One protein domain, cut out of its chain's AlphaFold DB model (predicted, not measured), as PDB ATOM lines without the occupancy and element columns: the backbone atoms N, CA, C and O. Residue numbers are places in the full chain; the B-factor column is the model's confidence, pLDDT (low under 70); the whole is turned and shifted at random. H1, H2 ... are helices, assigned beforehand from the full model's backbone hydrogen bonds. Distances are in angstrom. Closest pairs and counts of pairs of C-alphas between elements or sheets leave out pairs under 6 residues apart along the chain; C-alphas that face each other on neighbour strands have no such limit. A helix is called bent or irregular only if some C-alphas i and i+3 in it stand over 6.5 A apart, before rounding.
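Overview. This is residues 2 to 69 of the 254 residues of an uncharacterized protein of Acholeplasmatales bacterium (UniProt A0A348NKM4). The longest helix, H2, and H3 form a helical hairpin, with H4 and H5 set crosswise to H2; H5 makes a corner with the beginning of H2. The short H1 lies near H2, H3 and H5, and a loop with the last turn of H4, residues 50 to 57, sticks out. The printed part has 68 residues with five named helices, H1 to H5 in order, and no named strand: all helix. It is compact, with a radius of gyration of the C-alphas of 11.2 A, and spans 29 by 27 by 19 A.

Along the chain. H2, residues 10 to 23, is 20.0 A long and begins at C-alpha 10 (-40.623, 13.254, -34.149). H3, residues 27 to 38, measures 15.9 A. H4, residues 42 to 52, measures 16.5 A and is only just irregular: C-alphas 49 and 52 are 6.7 A apart. H5, residues 60 to 69, measures 14.3 A and ends at C-alpha 69 (-47.898, 14.604, -46.194). H1 is residues 3 to 6.

Arrangement. H2 touches H3 with residues 17 to 21 alone, closest at the C-alphas of Ile 21 and Leu 30, 6.7 A, at a tilt of 34.9 degrees, only just shallow, opposite ways. H2 touches H5 about perpendicular, at 87 degrees; the closest C-alphas are Ala 10 and Asp 61, 5.3 A. H3 and H4 only just touch, with 3 pairs of C-alphas within 8 A, Lys 31 and Ile 45 closest at 6.8 A. H3 and H5 are apart. Every O i to N i+4 pair is within hydrogen-bond range in H2, H3 and H5, and 5 of 7 in H4; H1 is too short for one.

Size, cuts and confidence. The C-alphas farthest apart, Tyr 3 and Gly 55, are 29.4 A apart. The printed part has no cut and no long link. Residues 6 to 7 and 50 to 58 have pLDDT under 70.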
ATOM      1  N   LYS A   2     -45.278   2.711 -41.863       76.81
ATOM      2  CA  LYS A   2     -45.981   1.767 -40.956       76.81
ATOM      3  C   LYS A   2     -46.541   2.481 -39.721       76.81
ATOM      4  O   LYS A   2     -45.956   3.450 -39.246       76.81
ATOM      5  N   TYR A   3     -47.635   1.954 -39.166       71.62
ATOM      6  CA  TYR A   3     -48.381   2.570 -38.059       71.62
ATOM      7  C   TYR A   3     -47.521   2.874 -36.822       71.62
ATOM      8  O   TYR A   3     -47.532   4.007 -36.351       71.62
ATOM      9  N   LYS A   4     -46.707   1.906 -36.365       74.12
ATOM     10  CA  LYS A   4     -45.822   2.048 -35.190       74.12
ATOM     11  C   LYS A   4     -44.950   3.311 -35.239       74.12
ATOM     12  O   LYS A   4     -44.722   3.919 -34.203       74.12
ATOM     13  N   TYR A   5     -44.495   3.713 -36.427       76.25
ATOM     14  CA  TYR A   5     -43.595   4.856 -36.611       76.25
ATOM     15  C   TYR A   5     -44.331   6.192 -36.799       76.25
ATOM     16  O   TYR A   5     -43.739   7.244 -36.588       76.25
ATOM     17  N   ARG A   6     -45.632   6.185 -37.129       69.56
ATOM     18  CA  ARG A   6     -46.452   7.416 -37.192       69.56
ATOM     19  C   ARG A   6     -46.718   7.992 -35.802       69.56
ATOM     20  O   ARG A   6     -46.728   9.208 -35.625       69.56
ATOM     21  N   SER A   7     -46.913   7.111 -34.825       69.25
ATOM     22  CA  SER A   7     -47.205   7.464 -33.434       69.25
ATOM     23  C   SER A   7     -45.972   7.823 -32.602       69.25
ATOM     24  O   SER A   7     -46.131   8.280 -31.478       69.25
ATOM     25  N   LEU A   8     -44.753   7.602 -33.109       72.81
ATOM     26  CA  LEU A   8     -43.536   7.963 -32.376       72.81
ATOM     27  C   LEU A   8     -43.360   9.487 -32.319       72.81
ATOM     28  O   LEU A   8     -43.710  10.156 -33.293       72.81
ATOM     29  N   PRO A   9     -42.787  10.043 -31.237       75.06
ATOM     30  CA  PRO A   9     -42.289  11.419 -31.223       75.06
ATOM     31  C   PRO A   9     -41.361  11.683 -32.415       75.06
ATOM     32  O   PRO A   9     -40.665  10.764 -32.860       75.06
ATOM     33  N   ALA A  10     -41.376  12.906 -32.947       73.69
ATOM     34  CA  ALA A  10     -40.623  13.254 -34.149       73.69
ATOM     35  C   ALA A  10     -39.124  12.991 -33.987       73.69
ATOM     36  O   ALA A  10     -38.562  12.244 -34.781       73.69
ATOM     37  N   GLU A  11     -38.541  13.443 -32.881       74.19
ATOM     38  CA  GLU A  11     -37.142  13.215 -32.497       74.19
ATOM     39  C   GLU A  11     -36.735  11.734 -32.595       74.19
ATOM     40  O   GLU A  11     -35.742  11.374 -33.223       74.19
ATOM     41  N   ARG A  12     -37.550  10.829 -32.029       76.00
ATOM     42  CA  ARG A  12     -37.266   9.384 -32.053       76.00
ATOM     43  C   ARG A  12     -37.350   8.807 -33.460       76.00
ATOM     44  O   ARG A  12     -36.536   7.963 -33.827       76.00
ATOM     45  N   LEU A  13     -38.340   9.240 -34.239       80.38
ATOM     46  CA  LEU A  13     -38.505   8.798 -35.619       80.38
ATOM     47  C   LEU A  13     -37.317   9.237 -36.482       80.38
ATOM     48  O   LEU A  13     -36.771   8.422 -37.225       80.38
ATOM     49  N   VAL A  14     -36.926  10.507 -36.377       81.88
ATOM     50  CA  VAL A  14     -35.820  11.084 -37.144       81.88
ATOM     51  C   VAL A  14     -34.505  10.419 -36.752       81.88
ATOM     52  O   VAL A  14     -33.798   9.936 -37.635       81.88
ATOM     53  N   ALA A  15     -34.228  10.272 -35.454       81.50
ATOM     54  CA  ALA A  15     -33.038   9.578 -34.970       81.50
ATOM     55  C   ALA A  15     -32.945   8.140 -35.512       81.50
ATOM     56  O   ALA A  15     -31.909   7.740 -36.036       81.50
ATOM     57  N   GLU A  16     -34.030   7.359 -35.466       83.81
ATOM     58  CA  GLU A  16     -34.025   5.990 -35.996       83.81
ATOM     59  C   GLU A  16     -33.768   5.917 -37.510       83.81
ATOM     60  O   GLU A  16     -33.156   4.951 -37.982       83.81
ATOM     61  N   ILE A  17     -34.258   6.901 -38.269       85.00
ATOM     62  CA  ILE A  17     -34.034   7.001 -39.714       85.00
ATOM     63  C   ILE A  17     -32.579   7.383 -39.993       85.00
ATOM     64  O   ILE A  17     -31.932   6.705 -40.788       85.00
ATOM     65  N   LEU A  18     -32.047   8.402 -39.314       82.81
ATOM     66  CA  LEU A  18     -30.663   8.858 -39.474       82.81
ATOM     67  C   LEU A  18     -29.657   7.763 -39.115       82.81
ATOM     68  O   LEU A  18     -28.740   7.510 -39.889       82.81
ATOM     69  N   ILE A  19     -29.883   7.028 -38.021       85.88
ATOM     70  CA  ILE A  19     -29.058   5.867 -37.646       85.88
ATOM     71  C   ILE A  19     -29.059   4.807 -38.755       85.88
ATOM     72  O   ILE A  19     -28.060   4.121 -38.961       85.88
ATOM     73  N   LEU A  20     -30.179   4.619 -39.459       85.25
ATOM     74  CA  LEU A  20     -30.240   3.658 -40.560       85.25
ATOM     75  C   LEU A  20     -29.484   4.157 -41.798       85.25
ATOM     76  O   LEU A  20     -28.823   3.351 -42.450       85.25
ATOM     77  N   ILE A  21     -29.591   5.452 -42.101       85.06
ATOM     78  CA  ILE A  21     -28.879   6.104 -43.206       85.06
ATOM     79  C   ILE A  21     -27.367   6.026 -42.975       85.06
ATOM     80  O   ILE A  21     -26.646   5.590 -43.865       85.06
ATOM     81  N   ASP A  22     -26.899   6.341 -41.767       83.31
ATOM     82  CA  ASP A  22     -25.477   6.297 -41.407       83.31
ATOM     83  C   ASP A  22     -24.891   4.873 -41.480       83.31
ATOM     84  O   ASP A  22     -23.785   4.645 -41.974       83.31
ATOM     85  N   LYS A  23     -25.676   3.865 -41.077       87.56
ATOM     86  CA  LYS A  23     -25.249   2.456 -41.096       87.56
ATOM     87  C   LYS A  23     -25.169   1.833 -42.491       87.56
ATOM     88  O   LYS A  23     -24.479   0.827 -42.648       87.56
ATOM     89  N   ILE A  24     -25.899   2.345 -43.482       86.94
ATOM     90  CA  ILE A  24     -26.009   1.716 -44.806       86.94
ATOM     91  C   ILE A  24     -25.562   2.703 -45.882       86.94
ATOM     92  O   ILE A  24     -26.345   3.511 -46.366       86.94
ATOM     93  N   LYS A  25     -24.299   2.570 -46.301       81.69
ATOM     94  CA  LYS A  25     -23.686   3.420 -47.335       81.69
ATOM     95  C   LYS A  25     -24.161   3.109 -48.759       81.69
ATOM     96  O   LYS A  25     -24.082   3.968 -49.627       81.69
ATOM     97  N   ASP A  26     -24.635   1.886 -49.004       87.12
ATOM     98  CA  ASP A  26     -25.159   1.476 -50.309       87.12
ATOM     99  C   ASP A  26     -26.574   2.057 -50.516       87.12
ATOM    100  O   ASP A  26     -27.504   1.667 -49.797       87.12
ATOM    101  N   PRO A  27     -26.771   2.962 -51.493       83.88
ATOM    102  CA  PRO A  27     -28.039   3.653 -51.694       83.88
ATOM    103  C   PRO A  27     -29.169   2.708 -52.117       83.88
ATOM    104  O   PRO A  27     -30.330   2.975 -51.806       83.88
ATOM    105  N   VAL A  28     -28.864   1.599 -52.796       86.25
ATOM    106  CA  VAL A  28     -29.872   0.613 -53.211       86.25
ATOM    107  C   VAL A  28     -30.363  -0.151 -51.984       86.25
ATOM    108  O   VAL A  28     -31.566  -0.174 -51.704       86.25
ATOM    109  N   LYS A  29     -29.436  -0.672 -51.172       88.81
ATOM    110  CA  LYS A  29     -29.768  -1.384 -49.924       88.81
ATOM    111  C   LYS A  29     -30.444  -0.480 -48.900       88.81
ATOM    112  O   LYS A  29     -31.345  -0.926 -48.189       88.81
ATOM    113  N   LEU A  30     -30.048   0.789 -48.819       86.75
ATOM    114  CA  LEU A  30     -30.665   1.764 -47.923       86.75
ATOM    115  C   LEU A  30     -32.137   1.989 -48.288       86.75
ATOM    116  O   LEU A  30     -32.996   1.929 -47.405       86.75
ATOM    117  N   LYS A  31     -32.451   2.172 -49.578       87.19
ATOM    118  CA  LYS A  31     -33.835   2.312 -50.062       87.19
ATOM    119  C   LYS A  31     -34.682   1.095 -49.690       87.19
ATOM    120  O   LYS A  31     -35.761   1.251 -49.113       87.19
ATOM    121  N   GLU A  32     -34.187  -0.115 -49.938       88.31
ATOM    122  CA  GLU A  32     -34.887  -1.353 -49.568       88.31
ATOM    123  C   GLU A  32     -35.106  -1.477 -48.057       88.31
ATOM    124  O   GLU A  32     -36.187  -1.867 -47.600       88.31
ATOM    125  N   ARG A  33     -34.110  -1.105 -47.249       88.81
ATOM    126  CA  ARG A  33     -34.203  -1.145 -45.786       88.81
ATOM    127  C   ARG A  33     -35.183  -0.101 -45.247       88.81
ATOM    128  O   ARG A  33     -35.949  -0.407 -44.336       88.81
ATOM    129  N   LEU A  34     -35.216   1.100 -45.824       88.38
ATOM    130  CA  LEU A  34     -36.176   2.152 -45.481       88.38
ATOM    131  C   LEU A  34     -37.616   1.739 -45.838       88.38
ATOM    132  O   LEU A  34     -38.525   1.899 -45.012       88.38
ATOM    133  N   ARG A  35     -37.826   1.122 -47.011       88.50
ATOM    134  CA  ARG A  35     -39.120   0.532 -47.399       88.50
ATOM    135  C   ARG A  35     -39.526  -0.593 -46.444       88.50
ATOM    136  O   ARG A  35     -40.611  -0.558 -45.875       88.50
ATOM    137  N   SER A  36     -38.661  -1.575 -46.211       86.56
ATOM    138  CA  SER A  36     -39.002  -2.766 -45.420       86.56
ATOM    139  C   SER A  36     -39.154  -2.483 -43.920       86.56
ATOM    140  O   SER A  36     -40.108  -2.967 -43.302       86.56
ATOM    141  N   LYS A  37     -38.274  -1.675 -43.309       87.19
ATOM    142  CA  LYS A  37     -38.297  -1.376 -41.865       87.19
ATOM    143  C   LYS A  37     -39.422  -0.406 -41.516       87.19
ATOM    144  O   LYS A  37     -40.284  -0.753 -40.702       87.19
ATOM    145  N   PHE A  38     -39.446   0.760 -42.159       85.06
ATOM    146  CA  PHE A  38     -40.342   1.872 -41.827       85.06
ATOM    147  C   PHE A  38     -41.591   1.942 -42.715       85.06
ATOM    148  O   PHE A  38     -42.545   2.646 -42.378       85.06
ATOM    149  N   GLY A  39     -41.642   1.205 -43.829       84.25
ATOM    150  CA  GLY A  39     -42.752   1.283 -44.783       84.25
ATOM    151  C   GLY A  39     -42.794   2.614 -45.524       84.25
ATOM    152  O   GLY A  39     -43.896   3.112 -45.754       84.25
ATOM    153  N   LEU A  40     -41.642   3.246 -45.771       86.94
ATOM    154  CA  LEU A  40     -41.581   4.499 -46.530       86.94
ATOM    155  C   LEU A  40     -41.846   4.233 -48.015       86.94
ATOM    156  O   LEU A  40     -41.448   3.193 -48.535       86.94
ATOM    157  N   ASN A  41     -42.535   5.157 -48.679       84.25
ATOM    158  CA  ASN A  41     -42.665   5.169 -50.137       84.25
ATOM    159  C   ASN A  41     -41.493   5.938 -50.780       84.25
ATOM    160  O   ASN A  41     -40.661   6.509 -50.080       84.25
ATOM    161  N   ASP A  42     -41.447   5.997 -52.107       81.94
ATOM    162  CA  ASP A  42     -40.312   6.600 -52.815       81.94
ATOM    163  C   ASP A  42     -40.187   8.110 -52.622       81.94
ATOM    164  O   ASP A  42     -39.073   8.608 -52.481       81.94
ATOM    165  N   ALA A  43     -41.309   8.824 -52.510       81.38
ATOM    166  CA  ALA A  43     -41.316  10.255 -52.209       81.38
ATOM    167  C   ALA A  43     -40.791  10.547 -50.790       81.38
ATOM    168  O   ALA A  43     -39.992  11.456 -50.581       81.38
ATOM    169  N   GLN A  44     -41.189   9.734 -49.809       84.31
ATOM    170  CA  GLN A  44     -40.718   9.792 -48.426       84.31
ATOM    171  C   GLN A  44     -39.234   9.441 -48.335       84.31
ATOM    172  O   GLN A  44     -38.504  10.086 -47.589       84.31
ATOM    173  N   ILE A  45     -38.779   8.441 -49.096       85.88
ATOM    174  CA  ILE A  45     -37.370   8.045 -49.139       85.88
ATOM    175  C   ILE A  45     -36.532   9.158 -49.758       85.88
ATOM    176  O   ILE A  45     -35.552   9.565 -49.144       85.88
ATOM    177  N   ALA A  46     -36.955   9.714 -50.894       82.50
ATOM    178  CA  ALA A  46     -36.298  10.867 -51.503       82.50
ATOM    179  C   ALA A  46     -36.221  12.058 -50.533       82.50
ATOM    180  O   ALA A  46     -35.187  12.714 -50.454       82.50
ATOM    181  N   CYS A  47     -37.265  12.289 -49.731       83.56
ATOM    182  CA  CYS A  47     -37.283  13.342 -48.718       83.56
ATOM    183  C   CYS A  47     -36.265  13.131 -47.585       83.56
ATOM    184  O   CYS A  47     -35.758  14.118 -47.057       83.56
ATOM    185  N   VAL A  48     -35.969  11.889 -47.181       84.75
ATOM    186  CA  VAL A  48     -34.970  11.621 -46.125       84.75
ATOM    187  C   VAL A  48     -33.553  11.480 -46.671       84.75
ATOM    188  O   VAL A  48     -32.613  11.865 -45.987       84.75
ATOM    189  N   THR A  49     -33.379  10.973 -47.895       79.62
ATOM    190  CA  THR A  49     -32.052  10.799 -48.511       79.62
ATOM    191  C   THR A  49     -31.563  12.043 -49.248       79.62
ATOM    192  O   THR A  49     -30.363  12.244 -49.348       79.62
ATOM    193  N   GLY A  50     -32.465  12.896 -49.746       69.25
ATOM    194  CA  GLY A  50     -32.133  14.162 -50.418       69.25
ATOM    195  C   GLY A  50     -31.686  15.279 -49.469       69.25
ATOM    196  O   GLY A  50     -31.374  16.376 -49.912       69.25
ATOM    197  N   ARG A  51     -31.641  15.010 -48.157       60.91
ATOM    198  CA  ARG A  51     -31.223  15.954 -47.110       60.91
ATOM    199  C   ARG A  51     -29.712  16.170 -47.012       60.91
ATOM    200  O   ARG A  51     -29.284  16.965 -46.186       60.91
ATOM    201  N   SER A  52     -28.900  15.492 -47.824       52.03
ATOM    202  CA  SER A  52     -27.441  15.639 -47.763       52.03
ATOM    203  C   SER A  52     -26.889  16.850 -48.527       52.03
ATOM    204  O   SER A  52     -25.688  17.077 -48.446       52.03
ATOM    205  N   SER A  53     -27.704  17.604 -49.281       48.88
ATOM    206  CA  SER A  53     -27.201  18.668 -50.173       48.88
ATOM    207  C   SER A  53     -27.531  20.108 -49.761       48.88
ATOM    208  O   SER A  53     -26.788  21.000 -50.146       48.88
ATOM    209  N   ASP A  54     -28.572  20.352 -48.958       46.94
ATOM    210  CA  ASP A  54     -28.956  21.700 -48.508       46.94
ATOM    211  C   ASP A  54     -29.006  21.742 -46.977       46.94
ATOM    212  O   ASP A  54     -29.962  21.279 -46.358       46.94
ATOM    213  N   GLY A  55     -27.949  22.272 -46.356       44.97
ATOM    214  CA  GLY A  55     -27.669  22.255 -44.914       44.97
ATOM    215  C   GLY A  55     -28.619  23.045 -44.000       44.97
ATOM    216  O   GLY A  55     -28.161  23.666 -43.043       44.97
ATOM    217  N   LYS A  56     -29.931  23.039 -44.246       50.88
ATOM    218  CA  LYS A  56     -30.937  23.544 -43.304       50.88
ATOM    219  C   LYS A  56     -31.603  22.374 -42.593       50.88
ATOM    220  O   LYS A  56     -32.345  21.600 -43.194       50.88
ATOM    221  N   ILE A  57     -31.344  22.268 -41.292       52.62
ATOM    222  CA  ILE A  57     -32.072  21.368 -40.398       52.62
ATOM    223  C   ILE A  57     -33.512  21.897 -40.315       52.62
ATOM    224  O   ILE A  57     -33.818  22.793 -39.537       52.62
ATOM    225  N   GLU A  58     -34.393  21.394 -41.183       60.12
ATOM    226  CA  GLU A  58     -35.833  21.434 -40.929       60.12
ATOM    227  C   GLU A  58     -36.066  20.701 -39.599       60.12
ATOM    228  O   GLU A  58     -35.708  19.524 -39.503       60.12
ATOM    229  N   ASP A  59     -36.646  21.410 -38.624       77.56
ATOM    230  CA  ASP A  59     -37.141  20.907 -37.335       77.56
ATOM    231  C   ASP A  59     -37.680  19.466 -37.453       77.56
ATOM    232  O   ASP A  59     -38.368  19.126 -38.426       77.56
ATOM    233  N   ASP A  60     -37.364  18.606 -36.484       77.88
ATOM    234  CA  ASP A  60     -37.756  17.192 -36.484       77.88
ATOM    235  C   ASP A  60     -39.272  17.043 -36.672       77.88
ATOM    236  O   ASP A  60     -39.744  16.172 -37.418       77.88
ATOM    237  N   ASP A  61     -40.048  17.950 -36.075       76.88
ATOM    238  CA  ASP A  61     -41.496  18.018 -36.244       76.88
ATOM    239  C   ASP A  61     -41.910  18.384 -37.674       76.88
ATOM    240  O   ASP A  61     -42.857  17.800 -38.221       76.88
ATOM    241  N   ALA A  62     -41.193  19.305 -38.319       79.19
ATOM    242  CA  ALA A  62     -41.418  19.666 -39.715       79.19
ATOM    243  C   ALA A  62     -41.101  18.490 -40.651       79.19
ATOM    244  O   ALA A  62     -41.903  18.192 -41.544       79.19
ATOM    245  N   LEU A  63     -40.010  17.748 -40.403       79.06
ATOM    246  CA  LEU A  63     -39.694  16.528 -41.153       79.06
ATOM    247  C   LEU A  63     -40.819  15.506 -41.019       79.06
ATOM    248  O   LEU A  63     -41.312  14.979 -42.018       79.06
ATOM    249  N   LYS A  64     -41.252  15.218 -39.790       80.31
ATOM    250  CA  LYS A  64     -42.300  14.225 -39.556       80.31
ATOM    251  C   LYS A  64     -43.594  14.610 -40.271       80.31
ATOM    252  O   LYS A  64     -44.204  13.753 -40.913       80.31
ATOM    253  N   ARG A  65     -44.004  15.881 -40.210       76.94
ATOM    254  CA  ARG A  65     -45.184  16.380 -40.936       76.94
ATOM    255  C   ARG A  65     -45.027  16.207 -42.445       76.94
ATOM    256  O   ARG A  65     -45.928  15.660 -43.076       76.94
ATOM    257  N   LYS A  66     -43.874  16.567 -43.008       79.62
ATOM    258  CA  LYS A  66     -43.567  16.419 -44.439       79.62
ATOM    259  C   LYS A  66     -43.598  14.957 -44.882       79.62
ATOM    260  O   LYS A  66     -44.216  14.633 -45.892       79.62
ATOM    261  N   LEU A  67     -43.035  14.044 -44.089       80.88
ATOM    262  CA  LEU A  67     -43.119  12.606 -44.356       80.88
ATOM    263  C   LEU A  67     -44.561  12.107 -44.344       80.88
ATOM    264  O   LEU A  67     -44.929  11.308 -45.202       80.88
ATOM    265  N   LEU A  68     -45.388  12.572 -43.408       76.88
ATOM    266  CA  LEU A  68     -46.803  12.203 -43.357       76.88
ATOM    267  C   LEU A  68     -47.592  12.762 -44.553       76.88
ATOM    268  O   LEU A  68     -48.435  12.045 -45.084       76.88
ATOM    269  N   MET A  69     -47.277  13.974 -45.017       77.94
ATOM    270  CA  MET A  69     -47.898  14.604 -46.194       77.94
ATOM    271  C   MET A  69     -47.497  13.945 -47.521       77.94
ATOM    272  O   MET A  69     -48.320  13.823 -48.418       77.94
TER     273      MET A  69